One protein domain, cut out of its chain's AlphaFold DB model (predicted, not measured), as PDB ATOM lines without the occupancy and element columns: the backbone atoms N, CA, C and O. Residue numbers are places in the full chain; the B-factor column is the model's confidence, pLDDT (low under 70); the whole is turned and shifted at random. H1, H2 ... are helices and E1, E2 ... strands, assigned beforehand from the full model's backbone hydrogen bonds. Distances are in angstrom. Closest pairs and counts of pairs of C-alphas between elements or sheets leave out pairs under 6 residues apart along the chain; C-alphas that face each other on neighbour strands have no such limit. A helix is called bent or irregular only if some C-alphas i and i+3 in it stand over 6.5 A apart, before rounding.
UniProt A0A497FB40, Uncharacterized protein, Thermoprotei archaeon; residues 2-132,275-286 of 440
ATOM      1  N   ASN A   2     112.096 162.151 210.817       68.12
ATOM      2  CA  ASN A   2     112.373 160.761 210.407       68.12
ATOM      3  C   ASN A   2     113.852 160.405 210.636       68.12
ATOM      4  O   ASN A   2     114.683 160.587 209.747       68.12
ATOM      5  N   TYR A   3     114.179 159.913 211.832       72.19
ATOM      6  CA  TYR A   3     115.518 159.410 212.150       72.19
ATOM      7  C   TYR A   3     115.790 158.049 211.494       72.19
ATOM      8  O   TYR A   3     114.946 157.152 211.502       72.19
ATOM      9  N   ARG A   4     117.013 157.863 210.990       81.25
ATOM     10  CA  ARG A   4     117.569 156.554 210.621       81.25
ATOM     11  C   ARG A   4     118.116 155.890 211.880       81.25
ATOM     12  O   ARG A   4     119.048 156.408 212.493       81.25
ATOM     13  N   VAL A   5     117.502 154.783 212.292       80.38
ATOM     14  CA  VAL A   5     117.744 154.172 213.606       80.38
ATOM     15  C   VAL A   5     118.591 152.913 213.488       80.38
ATOM     16  O   VAL A   5     118.271 152.006 212.720       80.38
ATOM     17  N   PHE A   6     119.632 152.831 214.307       83.25
ATOM     18  CA  PHE A   6     120.513 151.679 214.416       83.25
ATOM     19  C   PHE A   6     120.395 151.036 215.795       83.25
ATOM     20  O   PHE A   6     120.728 151.667 216.791       83.25
ATOM     21  N   HIS A   7     119.946 149.781 215.858       84.12
ATOM     22  CA  HIS A   7     119.761 149.045 217.111       84.12
ATOM     23  C   HIS A   7     120.842 147.997 217.298       84.12
ATOM     24  O   HIS A   7     120.848 146.990 216.592       84.12
ATOM     25  N   HIS A   8     121.716 148.187 218.281       87.44
ATOM     26  CA  HIS A   8     122.743 147.211 218.607       87.44
ATOM     27  C   HIS A   8     122.913 147.017 220.097       87.44
ATOM     28  O   HIS A   8     122.720 147.927 220.889       87.44
ATOM     29  N   ARG A   9     123.352 145.823 220.487       88.38
ATOM     30  CA  ARG A   9     123.729 145.569 221.875       88.38
ATOM     31  C   ARG A   9     125.034 146.283 222.217       88.38
ATOM     32  O   ARG A   9     125.943 146.397 221.386       88.38
ATOM     33  N   GLU A  10     125.146 146.712 223.461       88.38
ATOM     34  CA  GLU A  10     126.424 147.083 224.061       88.38
ATOM     35  C   GLU A  10     127.456 145.938 223.963       88.38
ATOM     36  O   GLU A  10     127.104 144.755 223.922       88.38
ATOM     37  N   ASP A  11     128.740 146.294 223.948       89.00
ATOM     38  CA  ASP A  11     129.913 145.411 223.830       89.00
ATOM     39  C   ASP A  11     129.851 144.496 222.588       89.00
ATOM     40  O   ASP A  11     130.434 143.409 222.566       89.00
ATOM     41  N   SER A  12     129.129 144.930 221.546       91.81
ATOM     42  CA  SER A  12     129.033 144.228 220.267       91.81
ATOM     43  C   SER A  12     130.067 144.741 219.269       91.81
ATOM     44  O   SER A  12     130.579 145.857 219.368       91.81
ATOM     45  N   ILE A  13     130.394 143.871 218.314       93.25
ATOM     46  CA  ILE A  13     131.310 144.155 217.214       93.25
ATOM     47  C   ILE A  13     130.503 144.055 215.927       93.25
ATOM     48  O   ILE A  13     129.878 143.025 215.667       93.25
ATOM     49  N   VAL A  14     130.527 145.115 215.130       92.88
ATOM     50  CA  VAL A  14     129.725 145.254 213.911       92.88
ATOM     51  C   VAL A  14     130.643 145.533 212.736       92.88
ATOM     52  O   VAL A  14     131.654 146.214 212.879       92.88
ATOM     53  N   ASP A  15     130.309 145.004 211.564       94.69
ATOM     54  CA  ASP A  15     131.013 145.363 210.338       94.69
ATOM     55  C   ASP A  15     130.657 146.799 209.920       94.69
ATOM     56  O   ASP A  15     129.481 147.154 209.807       94.69
ATOM     57  N   LEU A  16     131.678 147.623 209.685       93.12
ATOM     58  CA  LEU A  16     131.537 149.040 209.360       93.12
ATOM     59  C   LEU A  16     130.754 149.250 208.059       93.12
ATOM     60  O   LEU A  16     129.897 150.125 208.005       93.12
ATOM     61  N   ARG A  17     131.013 148.447 207.020       92.44
ATOM     62  CA  ARG A  17     130.340 148.577 205.715       92.44
ATOM     63  C   ARG A  17     128.889 148.148 205.787       92.44
ATOM     64  O   ARG A  17     128.038 148.717 205.104       92.44
ATOM     65  N   LYS A  18     128.597 147.110 206.569       92.06
ATOM     66  CA  LYS A  18     127.221 146.721 206.882       92.06
ATOM     67  C   LYS A  18     126.500 147.879 207.576       92.06
ATOM     68  O   LYS A  18     125.438 148.274 207.112       92.06
ATOM     69  N   LEU A  19     127.127 148.468 208.592       89.31
ATOM     70  CA  LEU A  19     126.553 149.583 209.336       89.31
ATOM     71  C   LEU A  19     126.312 150.826 208.465       89.31
ATOM     72  O   LEU A  19     125.232 151.404 208.497       89.31
ATOM     73  N   CYS A  20     127.274 151.190 207.618       90.69
ATOM     74  CA  CYS A  20     127.129 152.292 206.661       90.69
ATOM     75  C   CYS A  20     125.919 152.113 205.737       90.69
ATOM     76  O   CYS A  20     125.192 153.069 205.491       90.69
ATOM     77  N   ARG A  21     125.678 150.885 205.255       89.75
ATOM     78  CA  ARG A  21     124.523 150.564 204.402       89.75
ATOM     79  C   ARG A  21     123.197 150.638 205.155       89.75
ATOM     80  O   ARG A  21     122.227 151.128 204.597       89.75
ATOM     81  N   GLU A  22     123.152 150.169 206.401       88.00
ATOM     82  CA  GLU A  22     121.941 150.224 207.236       88.00
ATOM     83  C   GLU A  22     121.553 151.660 207.613       88.00
ATOM     84  O   GLU A  22     120.370 151.987 207.671       88.00
ATOM     85  N   LEU A  23     122.549 152.515 207.849       87.25
ATOM     86  CA  LEU A  23     122.361 153.923 208.202       87.25
ATOM     87  C   LEU A  23     122.331 154.868 206.997       87.25
ATOM     88  O   LEU A  23     122.093 156.059 207.187       87.25
ATOM     89  N   ASP A  24     122.573 154.356 205.789       89.69
ATOM     90  CA  ASP A  24     122.676 155.140 204.556       89.69
ATOM     91  C   ASP A  24     123.656 156.332 204.699       89.69
ATOM     92  O   ASP A  24     123.352 157.501 204.451       89.69
ATOM     93  N   VAL A  25     124.863 156.029 205.184       89.88
ATOM     94  CA  VAL A  25     125.954 156.999 205.374       89.88
ATOM     95  C   VAL A  25     127.265 156.502 204.802       89.88
ATOM     96  O   VAL A  25     127.515 155.303 204.705       89.88
ATOM     97  N   SER A  26     128.149 157.440 204.468       91.94
ATOM     98  CA  SER A  26     129.516 157.102 204.074       91.94
ATOM     99  C   SER A  26     130.345 156.584 205.258       91.94
ATOM    100  O   SER A  26     130.140 156.977 206.410       91.94
ATOM    101  N   GLU A  27     131.346 155.742 204.971       93.00
ATOM    102  CA  GLU A  27     132.284 155.251 205.993       93.00
ATOM    103  C   GLU A  27     133.002 156.389 206.731       93.00
ATOM    104  O   GLU A  27     133.256 156.278 207.930       93.00
ATOM    105  N   SER A  28     133.345 157.474 206.030       90.25
ATOM    106  CA  SER A  28     134.026 158.634 206.614       90.25
ATOM    107  C   SER A  28     133.135 159.372 207.612       90.25
ATOM    108  O   SER A  28     133.598 159.691 208.706       90.25
ATOM    109  N   GLN A  29     131.857 159.577 207.279       88.56
ATOM    110  CA  GLN A  29     130.880 160.179 208.190       88.56
ATOM    111  C   GLN A  29     130.687 159.327 209.444       88.56
ATOM    112  O   GLN A  29     130.791 159.843 210.553       88.56
ATOM    113  N   LEU A  30     130.475 158.018 209.285       88.50
ATOM    114  CA  LEU A  30     130.260 157.132 210.427       88.50
ATOM    115  C   LEU A  30     131.494 157.048 211.338       88.50
ATOM    116  O   LEU A  30     131.362 157.076 212.561       88.50
ATOM    117  N   LYS A  31     132.699 156.981 210.755       90.69
ATOM    118  CA  LYS A  31     133.960 157.035 211.514       90.69
ATOM    119  C   LYS A  31     134.068 158.328 212.313       90.69
ATOM    120  O   LYS A  31     134.365 158.262 213.502       90.69
ATOM    121  N   LEU A  32     133.794 159.472 211.681       85.69
ATOM    122  CA  LEU A  32     133.812 160.772 212.348       85.69
ATOM    123  C   LEU A  32     132.834 160.800 213.529       85.69
ATOM    124  O   LEU A  32     133.244 161.126 214.637       85.69
ATOM    125  N   MET A  33     131.591 160.355 213.326       84.25
ATOM    126  CA  MET A  33     130.563 160.314 214.376       84.25
ATOM    127  C   MET A  33     130.974 159.443 215.572       84.25
ATOM    128  O   MET A  33     130.799 159.837 216.723       84.25
ATOM    129  N   ILE A  34     131.540 158.258 215.320       87.75
ATOM    130  CA  ILE A  34     132.006 157.365 216.393       87.75
ATOM    131  C   ILE A  34     133.226 157.961 217.107       87.75
ATOM    132  O   ILE A  34     133.331 157.836 218.326       87.75
ATOM    133  N   CYS A  35     134.136 158.617 216.382       86.50
ATOM    134  CA  CYS A  35     135.276 159.311 216.980       86.50
ATOM    135  C   CYS A  35     134.836 160.471 217.879       86.50
ATOM    136  O   CYS A  35     135.311 160.556 219.009       86.50
ATOM    137  N   GLU A  36     133.898 161.300 217.423       81.25
ATOM    138  CA  GLU A  36     133.325 162.389 218.222       81.25
ATOM    139  C   GLU A  36     132.655 161.849 219.495       81.25
ATOM    140  O   GLU A  36     132.948 162.321 220.593       81.25
ATOM    141  N   LEU A  37     131.842 160.789 219.380       81.94
ATOM    142  CA  LEU A  37     131.224 160.134 220.538       81.94
ATOM    143  C   LEU A  37     132.271 159.558 221.507       81.94
ATOM    144  O   LEU A  37     132.141 159.685 222.725       81.94
ATOM    145  N   ARG A  38     133.321 158.915 220.985       87.25
ATOM    146  CA  ARG A  38     134.420 158.361 221.789       87.25
ATOM    147  C   ARG A  38     135.133 159.450 222.579       87.25
ATOM    148  O   ARG A  38     135.402 159.257 223.765       87.25
ATOM    149  N   ASP A  39     135.489 160.543 221.916       81.56
ATOM    150  CA  ASP A  39     136.269 161.619 222.520       81.56
ATOM    151  C   ASP A  39     135.426 162.369 223.563       81.56
ATOM    152  O   ASP A  39     135.910 162.589 224.675       81.56
ATOM    153  N   PHE A  40     134.135 162.579 223.287       77.81
ATOM    154  CA  PHE A  40     133.164 163.062 224.272       77.81
ATOM    155  C   PHE A  40     133.107 162.169 225.521       77.81
ATOM    156  O   PHE A  40     133.282 162.629 226.651       77.81
ATOM    157  N   LEU A  41     132.901 160.861 225.336       80.94
ATOM    158  CA  LEU A  41     132.803 159.919 226.450       80.94
ATOM    159  C   LEU A  41     134.126 159.793 227.222       80.94
ATOM    160  O   LEU A  41     134.110 159.561 228.432       80.94
ATOM    161  N   ARG A  42     135.277 159.953 226.555       84.62
ATOM    162  CA  ARG A  42     136.593 159.981 227.211       84.62
ATOM    163  C   ARG A  42     136.715 161.184 228.139       84.62
ATOM    164  O   ARG A  42     137.080 161.002 229.300       84.62
ATOM    165  N   GLU A  43     136.403 162.374 227.638       76.75
ATOM    166  CA  GLU A  43     136.436 163.603 228.430       76.75
ATOM    167  C   GLU A  43     135.484 163.503 229.625       76.75
ATOM    168  O   GLU A  43     135.862 163.788 230.760       76.75
ATOM    169  N   TYR A  44     134.276 162.988 229.395       76.44
ATOM    170  CA  TYR A  44     133.312 162.722 230.453       76.44
ATOM    171  C   TYR A  44     133.864 161.833 231.569       76.44
ATOM    172  O   TYR A  44     133.803 162.208 232.744       76.44
ATOM    173  N   LYS A  45     134.454 160.686 231.214       81.06
ATOM    174  CA  LYS A  45     135.080 159.786 232.192       81.06
ATOM    175  C   LYS A  45     136.148 160.508 233.016       81.06
ATOM    176  O   LYS A  45     136.188 160.334 234.232       81.06
ATOM    177  N   GLN A  46     136.985 161.312 232.360       81.81
ATOM    178  CA  GLN A  46     138.053 162.059 233.016       81.81
ATOM    179  C   GLN A  46     137.495 163.078 234.011       81.81
ATOM    180  O   GLN A  46     137.900 163.074 235.171       81.81
ATOM    181  N   ARG A  47     136.518 163.896 233.610       73.06
ATOM    182  CA  ARG A  47     135.982 164.930 234.501       73.06
ATOM    183  C   ARG A  47     135.186 164.360 235.677       73.06
ATOM    184  O   ARG A  47     135.282 164.880 236.785       73.06
ATOM    185  N   VAL A  48     134.422 163.277 235.470       75.56
ATOM    186  CA  VAL A  48     133.742 162.576 236.581       75.56
ATOM    187  C   VAL A  48     134.770 162.089 237.597       75.56
ATOM    188  O   VAL A  48     134.576 162.251 238.804       75.56
ATOM    189  N   PHE A  49     135.877 161.535 237.106       82.56
ATOM    190  CA  PHE A  49     136.959 161.083 237.956       82.56
ATOM    191  C   PHE A  49     137.629 162.246 238.709       82.56
ATOM    192  O   PHE A  49     137.747 162.182 239.929       82.56
ATOM    193  N   GLU A  50     138.003 163.328 238.027       80.12
ATOM    194  CA  GLU A  50     138.648 164.500 238.643       80.12
ATOM    195  C   GLU A  50     137.760 165.177 239.695       80.12
ATOM    196  O   GLU A  50     138.238 165.563 240.761       80.12
ATOM    197  N   LYS A  51     136.456 165.297 239.420       74.12
ATOM    198  CA  LYS A  51     135.522 166.023 240.288       74.12
ATOM    199  C   LYS A  51     135.002 165.194 241.460       74.12
ATOM    200  O   LYS A  51     134.774 165.741 242.538       74.12
ATOM    201  N   TYR A  52     134.770 163.900 241.251       77.12
ATOM    202  CA  TYR A  52     134.069 163.051 242.223       77.12
ATOM    203  C   TYR A  52     134.898 161.858 242.708       77.12
ATOM    204  O   TYR A  52     134.457 161.138 243.602       77.12
ATOM    205  N   GLY A  53     136.076 161.616 242.128       79.88
ATOM    206  CA  GLY A  53     136.880 160.426 242.409       79.88
ATOM    207  C   GLY A  53     136.220 159.123 241.952       79.88
ATOM    208  O   GLY A  53     136.611 158.054 242.412       79.88
ATOM    209  N   LEU A  54     135.206 159.200 241.081       82.94
ATOM    210  CA  LEU A  54     134.449 158.048 240.589       82.94
ATOM    211  C   LEU A  54     135.013 157.590 239.245       82.94
ATOM    212  O   LEU A  54     134.991 158.321 238.259       82.94
ATOM    213  N   GLU A  55     135.512 156.361 239.195       87.38
ATOM    214  CA  GLU A  55     136.139 155.815 237.994       87.38
ATOM    215  C   GLU A  55     135.133 155.069 237.127       87.38
ATOM    216  O   GLU A  55     134.510 154.119 237.578       87.38
ATOM    217  N   ILE A  56     134.977 155.450 235.863       88.12
ATOM    218  CA  ILE A  56     134.072 154.764 234.935       88.12
ATOM    219  C   ILE A  56     134.895 153.849 234.026       88.12
ATOM    220  O   ILE A  56     135.468 154.298 233.036       88.12
ATOM    221  N   GLU A  57     134.932 152.545 234.306       88.19
ATOM    222  CA  GLU A  57     135.711 151.580 233.506       88.19
ATOM    223  C   GLU A  57     135.075 151.226 232.147       88.19
ATOM    224  O   GLU A  57     135.691 150.540 231.330       88.19
ATOM    225  N   SER A  58     133.865 151.720 231.859       90.00
ATOM    226  CA  SER A  58     133.128 151.383 230.637       90.00
ATOM    227  C   SER A  58     133.950 151.659 229.372       90.00
ATOM    228  O   SER A  58     134.516 152.747 229.185       90.00
ATOM    229  N   ARG A  59     134.026 150.651 228.496       92.50
ATOM    230  CA  ARG A  59     134.715 150.748 227.200       92.50
ATOM    231  C   ARG A  59     134.053 151.786 226.310       92.50
ATOM    232  O   ARG A  59     132.829 151.851 226.242       92.50
ATOM    233  N   LEU A  60     134.868 152.568 225.617       92.19
ATOM    234  CA  LEU A  60     134.393 153.568 224.671       92.19
ATOM    235  C   LEU A  60     133.979 152.900 223.350       92.19
ATOM    236  O   LEU A  60     134.547 151.862 223.004       92.19
ATOM    237  N   PRO A  61     133.015 153.474 222.616       91.56
ATOM    238  CA  PRO A  61     132.792 153.090 221.234       91.56
ATOM    239  C   PRO A  61     134.019 153.457 220.391       91.56
ATOM    240  O   PRO A  61     134.651 154.490 220.612       91.56
ATOM    241  N   GLU A  62     134.386 152.611 219.433       94.94
ATOM    242  CA  GLU A  62     135.549 152.846 218.572       94.94
ATOM    243  C   GLU A  62     135.438 152.122 217.228       94.94
ATOM    244  O   GLU A  62     134.714 151.137 217.086       94.94
ATOM    245  N   VAL A  63     136.186 152.602 216.234       93.94
ATOM    246  CA  VAL A  63     136.344 151.931 214.938       93.94
ATOM    247  C   VAL A  63     137.779 151.433 214.815       93.94
ATOM    248  O   VAL A  63     138.713 152.228 214.892       93.94
ATOM    249  N   VAL A  64     137.955 150.132 214.586       94.12
ATOM    250  CA  VAL A  64     139.265 149.503 214.363       94.12
ATOM    251  C   VAL A  64     139.211 148.720 213.056       94.12
ATOM    252  O   VAL A  64     138.516 147.707 212.939       94.12
ATOM    253  N   GLY A  65     139.934 149.202 212.042       93.06
ATOM    254  CA  GLY A  65     139.882 148.638 210.692       93.06
ATOM    255  C   GLY A  65     138.468 148.706 210.105       93.06
ATOM    256  O   GLY A  65     137.903 149.789 209.957       93.06
ATOM    257  N   THR A  66     137.895 147.545 209.781       93.94
ATOM    258  CA  THR A  66     136.523 147.408 209.258       93.94
ATOM    259  C   THR A  66     135.484 147.117 210.341       93.94
ATOM    260  O   THR A  66     134.339 146.812 210.016       93.94
ATOM    261  N   LYS A  67     135.855 147.172 211.625       96.12
ATOM    262  CA  LYS A  67     134.979 146.815 212.745       96.12
ATOM    263  C   LYS A  67     134.626 148.032 213.586       96.12
ATOM    264  O   LYS A  67     135.491 148.842 213.906       96.12
ATOM    265  N   VAL A  68     133.364 148.108 213.983       93.12
ATOM    266  CA  VAL A  68     132.826 149.066 214.947       93.12
ATOM    267  C   VAL A  68     132.554 148.341 216.255       93.12
ATOM    268  O   VAL A  68     131.811 147.363 216.285       93.12
ATOM    269  N   TYR A  69     133.154 148.828 217.331       94.44
ATOM    270  CA  TYR A  69     132.931 148.374 218.694       94.44
ATOM    271  C   TYR A  69     131.966 149.351 219.355       94.44
ATOM    272  O   TYR A  69     132.233 150.549 219.392       94.44
ATOM    273  N   THR A  70     130.845 148.857 219.877       89.56
ATOM    274  CA  THR A  70     129.798 149.729 220.444       89.56
ATOM    275  C   THR A  70     130.120 150.252 221.847       89.56
ATOM    276  O   THR A  70     129.460 151.167 222.330       89.56
ATOM    277  N   GLY A  71     131.155 149.717 222.503       92.38
ATOM    278  CA  GLY A  71     131.512 150.084 223.876       92.38
ATOM    279  C   GLY A  71     130.513 149.556 224.913       92.38
ATOM    280  O   GLY A  71     129.635 148.763 224.601       92.38
ATOM    281  N   GLN A  72     130.653 149.959 226.175       93.06
ATOM    282  CA  GLN A  72     129.818 149.482 227.293       93.06
ATOM    283  C   GLN A  72     128.891 150.588 227.804       93.06
ATOM    284  O   GLN A  72     128.937 150.984 228.969       93.06
ATOM    285  N   TRP A  73     128.076 151.100 226.888       89.81
ATOM    286  CA  TRP A  73     127.124 152.173 227.135       89.81
ATOM    287  C   TRP A  73     125.739 151.729 226.691       89.81
ATOM    288  O   TRP A  73     125.611 151.026 225.694       89.81
ATOM    289  N   VAL A  74     124.718 152.130 227.442       87.00
ATOM    290  CA  VAL A  74     123.323 151.758 227.190       87.00
ATOM    291  C   VAL A  74     122.477 153.005 227.022       87.00
ATOM    292  O   VAL A  74     122.534 153.901 227.858       87.00
ATOM    293  N   GLY A  75     121.650 153.022 225.983       82.38
ATOM    294  CA  GLY A  75     120.634 154.032 225.736       82.38
ATOM    295  C   GLY A  75     120.671 154.555 224.303       82.38
ATOM    296  O   GLY A  75     120.817 153.765 223.375       82.38
ATOM    297  N   VAL A  76     120.460 155.851 224.100       77.06
ATOM    298  CA  VAL A  76     120.176 156.450 222.792       77.06
ATOM    299  C   VAL A  76     121.135 157.597 222.506       77.06
ATOM    300  O   VAL A  76     121.430 158.398 223.383       77.06
ATOM    301  N   VAL A  77     121.600 157.686 221.269       78.06
ATOM    302  CA  VAL A  77     122.437 158.763 220.751       78.06
ATOM    303  C   VAL A  77     121.804 159.273 219.468       78.06
ATOM    304  O   VAL A  77     121.975 158.670 218.410       78.06
ATOM    305  N   SER A  78     121.050 160.363 219.551       72.50
ATOM    306  CA  SER A  78     120.543 161.060 218.366       72.50
ATOM    307  C   SER A  78     121.611 162.015 217.843       72.50
ATOM    308  O   SER A  78     122.372 162.585 218.613       72.50
ATOM    309  N   ILE A  79     121.726 162.129 216.525       75.38
ATOM    310  CA  ILE A  79     122.727 162.919 215.808       75.38
ATOM    311  C   ILE A  79     121.956 163.738 214.773       75.38
ATOM    312  O   ILE A  79     121.867 163.335 213.603       75.38
ATOM    313  N   PRO A  80     121.342 164.866 215.190       68.62
ATOM    314  CA  PRO A  80     120.377 165.597 214.369       68.62
ATOM    315  C   PRO A  80     120.959 166.056 213.032       68.62
ATOM    316  O   PRO A  80     120.303 165.951 212.001       68.62
ATOM    317  N   ARG A  81     122.241 166.458 213.015       72.44
ATOM    318  CA  ARG A  81     122.958 166.873 211.795       72.44
ATOM    319  C   ARG A  81     122.882 165.839 210.666       72.44
ATOM    320  O   ARG A  81     122.905 166.217 209.498       72.44
ATOM    321  N   TYR A  82     122.816 164.553 211.004       75.38
ATOM    322  CA  TYR A  82     122.763 163.462 210.030       75.38
ATOM    323  C   TYR A  82     121.423 162.716 210.037       75.38
ATOM    324  O   TYR A  82     121.281 161.732 209.307       75.38
ATOM    325  N   ASN A  83     120.445 163.167 210.836       78.88
ATOM    326  CA  ASN A  83     119.188 162.461 211.103       78.88
ATOM    327  C   ASN A  83     119.422 160.985 211.463       78.88
ATOM    328  O   ASN A  83     118.745 160.095 210.947       78.88
ATOM    329  N   ILE A  84     120.419 160.705 212.308       81.31
ATOM    330  CA  ILE A  84     120.768 159.342 212.735       81.31
ATOM    331  C   ILE A  84     120.508 159.190 214.216       81.31
ATOM    332  O   ILE A  84     120.737 160.112 214.987       81.31
ATOM    333  N   CYS A  85     120.055 158.011 214.610       81.12
ATOM    334  CA  CYS A  85     119.887 157.639 215.996       81.12
ATOM    335  C   CYS A  85     120.558 156.284 216.243       81.12
ATOM    336  O   CYS A  85     120.198 155.286 215.618       81.12
ATOM    337  N   LEU A  86     121.552 156.243 217.126       84.25
ATOM    338  CA  LEU A  86     122.197 155.010 217.569       84.25
ATOM    339  C   LEU A  86     121.562 154.575 218.888       84.25
ATOM    340  O   LEU A  86     121.554 155.321 219.862       84.25
ATOM    341  N   VAL A  87     121.043 153.357 218.927       84.44
ATOM    342  CA  VAL A  87     120.438 152.739 220.102       84.44
ATOM    343  C   VAL A  87     121.353 151.616 220.571       84.44
ATOM    344  O   VAL A  87     121.534 150.613 219.879       84.44
ATOM    345  N   PHE A  88     121.909 151.786 221.767       87.56
ATOM    346  CA  PHE A  88     122.722 150.793 222.452       87.56
ATOM    347  C   PHE A  88     121.883 150.059 223.495       87.56
ATOM    348  O   PHE A  88     121.587 150.572 224.574       87.56
ATOM    349  N   GLU A  89     121.475 148.840 223.173       88.31
ATOM    350  CA  GLU A  89     120.650 148.018 224.044       88.31
ATOM    351  C   GLU A  89     121.485 147.315 225.120       88.31
ATOM    352  O   GLU A  89     122.583 146.817 224.837       88.31
ATOM    353  N   PRO A  90     120.957 147.197 226.350       90.38
ATOM    354  CA  PRO A  90     121.623 146.438 227.393       90.38
ATOM    355  C   PRO A  90     121.626 144.950 227.046       90.38
ATOM    356  O   PRO A  90     120.619 144.383 226.614       90.38
ATOM    357  N   LYS A  91     122.730 144.256 227.325       89.62
ATOM    358  CA  LYS A  91     122.826 142.809 227.060       89.62
ATOM    359  C   LYS A  91     121.867 141.958 227.900       89.62
ATOM    360  O   LYS A  91     121.593 140.820 227.526       89.62
ATOM    361  N   ILE A  92     121.378 142.494 229.020       89.00
ATOM    362  CA  ILE A  92     120.385 141.852 229.897       89.00
ATOM    363  C   ILE A  92     118.944 142.321 229.632       89.00
ATOM    364  O   ILE A  92     118.040 141.978 230.390       89.00
ATOM    365  N   GLY A  93     118.714 143.100 228.567       88.00
ATOM    366  CA  GLY A  93     117.383 143.571 228.186       88.00
ATOM    367  C   GLY A  93     116.719 144.438 229.261       88.00
ATOM    368  O   GLY A  93     117.371 145.241 229.931       88.00
ATOM    369  N   HIS A  94     115.408 144.262 229.446       84.19
ATOM    370  CA  HIS A  94     114.590 145.037 230.389       84.19
ATOM    371  C   HIS A  94     115.025 144.892 231.852       84.19
ATOM    372  O   HIS A  94     114.742 145.775 232.657       84.19
ATOM    373  N   GLU A  95     115.756 143.833 232.212       89.38
ATOM    374  CA  GLU A  95     116.296 143.686 233.568       89.38
ATOM    375  C   GLU A  95     117.278 144.808 233.928       89.38
ATOM    376  O   GLU A  95     117.432 145.130 235.103       89.38
ATOM    377  N   PHE A  96     117.883 145.471 232.937       90.00
ATOM    378  CA  PHE A  96     118.703 146.656 233.180       90.00
ATOM    379  C   PHE A  96     117.917 147.777 233.868       90.00
ATOM    380  O   PHE A  96     118.432 148.435 234.769       90.00
ATOM    381  N   LEU A  97     116.645 147.948 233.503       83.38
ATOM    382  CA  LEU A  97     115.769 148.944 234.114       83.38
ATOM    383  C   LEU A  97     115.475 148.619 235.585       83.38
ATOM    384  O   LEU A  97     115.407 149.523 236.409       83.38
ATOM    385  N   ASN A  98     115.401 147.335 235.941       88.62
ATOM    386  CA  ASN A  98     115.241 146.920 237.336       88.62
ATOM    387  C   ASN A  98     116.489 147.243 238.175       88.62
ATOM    388  O   ASN A  98     116.359 147.569 239.353       88.62
ATOM    389  N   MET A  99     117.698 147.178 237.592       90.94
ATOM    390  CA  MET A  99     118.910 147.639 238.289       90.94
ATOM    391  C   MET A  99     118.815 149.130 238.600       90.94
ATOM    392  O   MET A  99     119.102 149.541 239.722       90.94
ATOM    393  N   LEU A 100     118.367 149.924 237.624       83.75
ATOM    394  CA  LEU A 100     118.161 151.356 237.812       83.75
ATOM    395  C   LEU A 100     117.132 151.643 238.910       83.75
ATOM    396  O   LEU A 100     117.415 152.472 239.768       83.75
ATOM    397  N   ASP A 101     115.998 150.938 238.946       82.44
ATOM    398  CA  ASP A 101     114.986 151.126 240.002       82.44
ATOM    399  C   ASP A 101     115.540 150.868 241.395       82.44
ATOM    400  O   ASP A 101     115.315 151.661 242.308       82.44
ATOM    401  N   VAL A 102     116.289 149.775 241.553       87.00
ATOM    402  CA  VAL A 102     116.912 149.434 242.834       87.00
ATOM    403  C   VAL A 102     117.896 150.524 243.253       87.00
ATOM    404  O   VAL A 102     117.890 150.938 244.411       87.00
ATOM    405  N   ILE A 103     118.695 151.046 242.318       86.00
ATOM    406  CA  ILE A 103     119.618 152.147 242.610       86.00
ATOM    407  C   ILE A 103     118.842 153.409 243.002       86.00
ATOM    408  O   ILE A 103     119.134 153.984 244.050       86.00
ATOM    409  N   TYR A 104     117.829 153.813 242.226       76.12
ATOM    410  CA  TYR A 104     116.996 154.991 242.509       76.12
ATOM    411  C   TYR A 104     116.222 154.887 243.832       76.12
ATOM    412  O   TYR A 104     115.966 155.910 244.472       76.12
ATOM    413  N   GLY A 105     115.868 153.674 244.254       74.88
ATOM    414  CA  GLY A 105     115.225 153.399 245.538       74.88
ATOM    415  C   GLY A 105     116.185 153.314 246.729       74.88
ATOM    416  O   GLY A 105     115.731 153.092 247.846       74.88
ATOM    417  N   SER A 106     117.496 153.477 246.520       80.50
ATOM    418  CA  SER A 106     118.521 153.258 247.549       80.50
ATOM    419  C   SER A 106     119.370 154.502 247.833       80.50
ATOM    420  O   SER A 106     119.375 155.472 247.073       80.50
ATOM    421  N   THR A 107     120.149 154.462 248.917       78.44
ATOM    422  CA  THR A 107     121.047 155.558 249.331       78.44
ATOM    423  C   THR A 107     122.141 155.870 248.304       78.44
ATOM    424  O   THR A 107     122.646 156.988 248.265       78.44
ATOM    425  N   VAL A 108     122.477 154.930 247.413       80.06
ATOM    426  CA  VAL A 108     123.486 155.148 246.357       80.06
ATOM    427  C   VAL A 108     122.937 155.869 245.126       80.06
ATOM    428  O   VAL A 108     123.693 156.153 244.197       80.06
ATOM    429  N   ARG A 109     121.642 156.216 245.117       76.38
ATOM    430  CA  ARG A 109     121.021 157.022 244.060       76.38
ATOM    431  C   ARG A 109     121.824 158.286 243.752       76.38
ATOM    432  O   ARG A 109     122.010 158.619 242.584       76.38
ATOM    433  N   ASP A 110     122.305 158.980 244.781       69.88
ATOM    434  CA  ASP A 110     123.027 160.241 244.602       69.88
ATOM    435  C   ASP A 110     124.363 160.022 243.869       69.88
ATOM    436  O   ASP A 110     124.765 160.862 243.071       69.88
ATOM    437  N   LEU A 111     124.986 158.844 243.997       71.06
ATOM    438  CA  LEU A 111     126.188 158.480 243.235       71.06
ATOM    439  C   LEU A 111     125.880 158.234 241.763       71.06
ATOM    440  O   LEU A 111     126.620 158.699 240.898       71.06
ATOM    441  N   LEU A 112     124.760 157.565 241.469       71.50
ATOM    442  CA  LEU A 112     124.289 157.422 240.092       71.50
ATOM    443  C   LEU A 112     124.028 158.795 239.474       71.50
ATOM    444  O   LEU A 112     124.441 159.028 238.342       71.50
ATOM    445  N   HIS A 113     123.413 159.711 240.227       65.19
ATOM    446  CA  HIS A 113     123.213 161.082 239.773       65.19
ATOM    447  C   HIS A 113     124.527 161.799 239.488       65.19
ATOM    448  O   HIS A 113     124.590 162.505 238.499       65.19
ATOM    449  N   LEU A 114     125.578 161.630 240.288       63.91
ATOM    450  CA  LEU A 114     126.860 162.297 240.027       63.91
ATOM    451  C   LEU A 114     127.573 161.747 238.799       63.91
ATOM    452  O   LEU A 114     128.096 162.522 237.996       63.91
ATOM    453  N   VAL A 115     127.544 160.421 238.636       60.56
ATOM    454  CA  VAL A 115     128.024 159.771 237.419       60.56
ATOM    455  C   VAL A 115     127.269 160.374 236.243       60.56
ATOM    456  O   VAL A 115     127.883 160.938 235.347       60.56
ATOM    457  N   THR A 116     125.942 160.371 236.251       57.22
ATOM    458  CA  THR A 116     125.187 160.728 235.049       57.22
ATOM    459  C   THR A 116     125.090 162.240 234.817       57.22
ATOM    460  O   THR A 116     125.234 162.666 233.675       57.22
ATOM    461  N   ALA A 117     124.937 163.068 235.861       50.28
ATOM    462  CA  ALA A 117     124.761 164.531 235.803       50.28
ATOM    463  C   ALA A 117     125.971 165.286 235.237       50.28
ATOM    464  O   ALA A 117     125.813 166.379 234.694       50.28
ATOM    465  N   HIS A 118     127.183 164.729 235.313       46.19
ATOM    466  CA  HIS A 118     128.354 165.414 234.764       46.19
ATOM    467  C   HIS A 118     128.441 165.344 233.236       46.19
ATOM    468  O   HIS A 118     128.995 166.250 232.618       46.19
ATOM    469  N   THR A 119     127.812 164.338 232.622       41.69
ATOM    470  CA  THR A 119     127.698 164.218 231.157       41.69
ATOM    471  C   THR A 119     127.021 165.441 230.527       41.69
ATOM    472  O   THR A 119     127.285 165.752 229.375       41.69
ATOM    473  N   TYR A 120     126.210 166.172 231.302       42.97
ATOM    474  CA  TYR A 120     125.423 167.332 230.869       42.97
ATOM    475  C   TYR A 120     126.104 168.686 231.113       42.97
ATOM    476  O   TYR A 120     125.641 169.705 230.613       42.97
ATOM    477  N   LEU A 121     127.165 168.737 231.926       35.62
ATOM    478  CA  LEU A 121     127.904 169.983 232.192       35.62
ATOM    479  C   LEU A 121     129.075 170.174 231.218       35.62
ATOM    480  O   LEU A 121     129.584 171.279 231.051       35.62
ATOM    481  N   ILE A 122     129.515 169.093 230.577       38.31
ATOM    482  CA  ILE A 122     130.597 169.106 229.581       38.31
ATOM    483  C   ILE A 122     130.083 169.638 228.246       38.31
ATOM    484  O   ILE A 122     130.780 170.360 227.543       38.31
ATOM    485  N   THR A 123     128.813 169.376 227.963       40.56
ATOM    486  CA  THR A 123     128.075 169.845 226.791       40.56
ATOM    487  C   THR A 123     127.844 171.353 226.761       40.56
ATOM    488  O   THR A 123     127.611 171.898 225.691       40.56
ATOM    489  N   THR A 124     127.952 172.038 227.902       39.50
ATOM    490  CA  THR A 124     127.787 173.498 227.987       39.50
ATOM    491  C   THR A 124     129.068 174.310 227.812       39.50
ATOM    492  O   THR A 124     128.992 175.536 227.827       39.50
ATOM    493  N   HIS A 125     130.240 173.684 227.625       36.28
ATOM    494  CA  HIS A 125     131.491 174.425 227.411       36.28
ATOM    495  C   HIS A 125     132.023 174.329 225.965       36.28
ATOM    496  O   HIS A 125     132.685 173.382 225.554       36.28
ATOM    497  N   GLU A 126     131.723 175.392 225.219       40.69
ATOM    498  CA  GLU A 126     132.486 176.065 224.149       40.69
ATOM    499  C   GLU A 126     132.992 175.343 222.886       40.69
ATOM    500  O   GLU A 126     133.412 176.062 221.979       40.69
ATOM    501  N   ARG A 127     132.941 174.013 222.701       37.88
ATOM    502  CA  ARG A 127     133.462 173.433 221.429       37.88
ATOM    503  C   ARG A 127     132.659 172.347 220.725       37.88
ATOM    504  O   ARG A 127     132.885 172.135 219.536       37.88
ATOM    505  N   THR A 128     131.698 171.702 221.368       37.62
ATOM    506  CA  THR A 128     130.965 170.583 220.755       37.62
ATOM    507  C   THR A 128     129.548 170.549 221.307       37.62
ATOM    508  O   THR A 128     129.375 170.380 222.509       37.62
ATOM    509  N   GLY A 129     128.562 170.774 220.435       36.78
ATOM    510  CA  GLY A 129     127.155 170.976 220.785       36.78
ATOM    511  C   GLY A 129     126.527 169.926 221.711       36.78
ATOM    512  O   GLY A 129     127.009 168.806 221.855       36.78
ATOM    513  N   GLU A 130     125.432 170.363 222.326       38.00
ATOM    514  CA  GLU A 130     124.883 169.892 223.596       38.00
ATOM    515  C   GLU A 130     124.176 168.530 223.544       38.00
ATOM    516  O   GLU A 130     123.498 168.244 222.562       38.00
ATOM    517  N   ALA A 131     124.276 167.734 224.625       38.22
ATOM    518  CA  ALA A 131     123.736 166.376 224.740       38.22
ATOM    519  C   ALA A 131     122.902 166.097 226.006       38.22
ATOM    520  O   ALA A 131     123.107 166.695 227.058       38.22
ATOM    521  N   LEU A 132     121.951 165.157 225.888       40.81
ATOM    522  CA  LEU A 132     120.725 165.037 226.694       40.81
ATOM    523  C   LEU A 132     120.529 163.685 227.418       40.81
ATOM    524  O   LEU A 132     120.009 162.759 226.804       40.81
ATOM    525  N   ARG A 275     118.633 174.976 220.292       37.06
ATOM    526  CA  ARG A 275     119.836 175.118 219.433       37.06
ATOM    527  C   ARG A 275     120.314 173.807 218.774       37.06
ATOM    528  O   ARG A 275     120.419 172.795 219.455       37.06
ATOM    529  N   PRO A 276     120.650 173.814 217.467       34.56
ATOM    530  CA  PRO A 276     121.190 172.648 216.764       34.56
ATOM    531  C   PRO A 276     122.641 172.344 217.192       34.56
ATOM    532  O   PRO A 276     123.519 173.199 217.077       34.56
ATOM    533  N   GLY A 277     122.895 171.112 217.650       39.50
ATOM    534  CA  GLY A 277     124.195 170.606 218.122       39.50
ATOM    535  C   GLY A 277     124.324 169.082 217.943       39.50
ATOM    536  O   GLY A 277     123.331 168.398 217.721       39.50
ATOM    537  N   LEU A 278     125.558 168.564 217.935       49.41
ATOM    538  CA  LEU A 278     125.940 167.289 217.305       49.41
ATOM    539  C   LEU A 278     125.362 166.000 217.929       49.41
ATOM    540  O   LEU A 278     125.276 165.027 217.188       49.41
ATOM    541  N   PHE A 279     124.935 165.949 219.199       50.66
ATOM    542  CA  PHE A 279     124.403 164.706 219.781       50.66
ATOM    543  C   PHE A 279     123.324 164.920 220.851       50.66
ATOM    544  O   PHE A 279     123.600 165.573 221.835       50.66
ATOM    545  N   GLU A 280     122.171 164.257 220.789       56.28
ATOM    546  CA  GLU A 280     121.239 164.119 221.921       56.28
ATOM    547  C   GLU A 280     121.459 162.741 222.588       56.28
ATOM    548  O   GLU A 280     121.017 161.711 222.074       56.28
ATOM    549  N   LEU A 281     122.212 162.694 223.699       61.47
ATOM    550  CA  LEU A 281     122.718 161.451 224.316       61.47
ATOM    551  C   LEU A 281     121.994 161.033 225.596       61.47
ATOM    552  O   LEU A 281     122.316 161.567 226.643       61.47
ATOM    553  N   LEU A 282     121.178 159.983 225.580       66.38
ATOM    554  CA  LEU A 282     120.783 159.238 226.776       66.38
ATOM    555  C   LEU A 282     121.713 158.034 226.955       66.38
ATOM    556  O   LEU A 282     121.413 156.973 226.427       66.38
ATOM    557  N   LEU A 283     122.826 158.161 227.682       76.25
ATOM    558  CA  LEU A 283     123.770 157.052 227.875       76.25
ATOM    559  C   LEU A 283     124.031 156.731 229.345       76.25
ATOM    560  O   LEU A 283     124.318 157.600 230.160       76.25
ATOM    561  N   TYR A 284     123.999 155.441 229.658       81.06
ATOM    562  CA  TYR A 284     124.368 154.884 230.948       81.06
ATOM    563  C   TYR A 284     125.660 154.075 230.800       81.06
ATOM    564  O   TYR A 284     125.681 153.147 229.985       81.06
ATOM    565  N   PRO A 285     126.716 154.354 231.587       88.69
ATOM    566  CA  PRO A 285     127.883 153.481 231.664       88.69
ATOM    567  C   PRO A 285     127.472 152.169 232.334       88.69
ATOM    568  O   PRO A 285     127.288 152.106 233.552       88.69
ATOM    569  N   SER A 286     127.271 151.114 231.551       91.94
ATOM    570  CA  SER A 286     126.561 149.927 232.029       91.94
ATOM    571  C   SER A 286     127.327 149.152 233.099       91.94
ATOM    572  O   SER A 286     126.716 148.615 234.023       91.94
TER     573      SER A 286
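AT A GLANCE: This is residues 2 to 132 and 275 to 286 of the 440 residues of an uncharacterized protein of Thermoprotei archaeon (UniProt A0A497FB40). One nearly flat sheet of four strands, E1, E6, E5 and E7, has the long helix H2 crossing one face, and a small second sheet, E2, E4 and E3, packs on the half of H2 nearer H1. H1 joins the two sheets at one end of the domain, and toward the other end H4 packs on H2, only grazes the larger sheet at its edge strand E7, and makes a corner with H3. The printed part has 143 residues, with four named helices and seven named strands in the order E1 E2 H1 H2 E3 E4 E5 E6 H3 H4 E7; the class is mixed, helices and strands. The larger sheet, in the order E1 E6 E5 E7, is mixed, and the smaller, E2 E4 E3, is antiparallel. The whole is compact, with a radius of gyration of the C-alphas of 15.2 A and spans of 45, 37 and 30 A.

IN THESE COORDINATES: In the larger sheet, E1 is residues 4 to 9, 16.9 A long, and begins with C-alpha 4 at (117.569, 156.554, 210.621). E6 is residues 84 to 89, 16.0 A, E5 is residues 73 to 79, 16.2 A, and E7 is residues 280 to 285, 15.9 A, ending with C-alpha 285 at (127.883, 153.481, 231.664). The short strands are E2, residues 13 to 15, E4, residues 67 to 69, and E3, residues 62 to 64. H1 is residues 16 to 23, 10.5 A. H2, residues 27 to 52, runs 37.1 A from C-alpha 27 at (132.284, 155.251, 205.993) to C-alpha 52. H3 is residues 95 to 104, 14.4 A, and H4 is residues 109 to 122, 21.2 A. H4 is neither bent nor irregular, but only just: C-alphas 115 and 118 are 6.2 A apart.

HOW THE PARTS SIT: E1 and E6 are parallel, with N 6 and O 85 2.8 A apart, within hydrogen-bond range. E5 and E6 form an antiparallel hairpin, with N 77 and O 86 at 2.8 A, and E5 and E7 are antiparallel, with N 76 and O 282 at 2.8 A. H1 and H2 are on the same face of this sheet. H2, at a height of 10.4 A, lies over E7, at 57 degrees to it on the local plane, slantwise to the strands but only just short of across. H1 stands up from the sheet, over E1; the closest C-alphas of the two, Arg 4 and Leu 23, are 6.0 A apart. In the small sheet, E2 and E4 are antiparallel, with N 14 and O 68 at 2.8 A, and E3 and E4 form a hairpin, with N 69 and O 62 at 2.8 A. H1 and H2 on one face of it make two layers, helices over one face of a sheet. E2, H1 and H2, and E3 form a split strand-helix-strand unit, two strands running the same way with E4 between them; its crossover is right-handed. H2 and E3 come closest at the C-alphas of Ile 34 and Glu 62, 6.1 A. H2 touches H1 with residues 27 to 30 alone, about perpendicular at 84 degrees; the closest C-alphas, Cys 20 and Glu 27, are 6.0 A apart. H2 touches H4 with residues 44 to 52 alone, opposite ways at a steep tilt of 54 degrees; the closest C-alphas are Tyr 44 and Thr 119, 5.9 A. H4 only grazes the larger sheet, with residues 112 to 120. H3 and H4 are close but not clearly touching, with the C-alphas of Ile 103 and Arg 109 5.3 A apart; H3 and H2 are apart. In H1, H2 and H3 every O i to N i+4 pair is within hydrogen-bond range; in H4, 5 of 10 are.

THE WHOLE: The two C-alphas farthest apart, Ser 26 and Thr 107, are 46.1 A apart. Residues 133 to 274 are not printed, and C-alphas 132 and 275 are 12.5 A apart across this cut. Of the links that are printed whole, H2 to E3 is short, with 9 residues, and the others are tight. The mean pLDDT of the printed part is 77.3; residue 2, residue 80, residue 110, residues 113 to 132 and residues 275 to 282 are under 70.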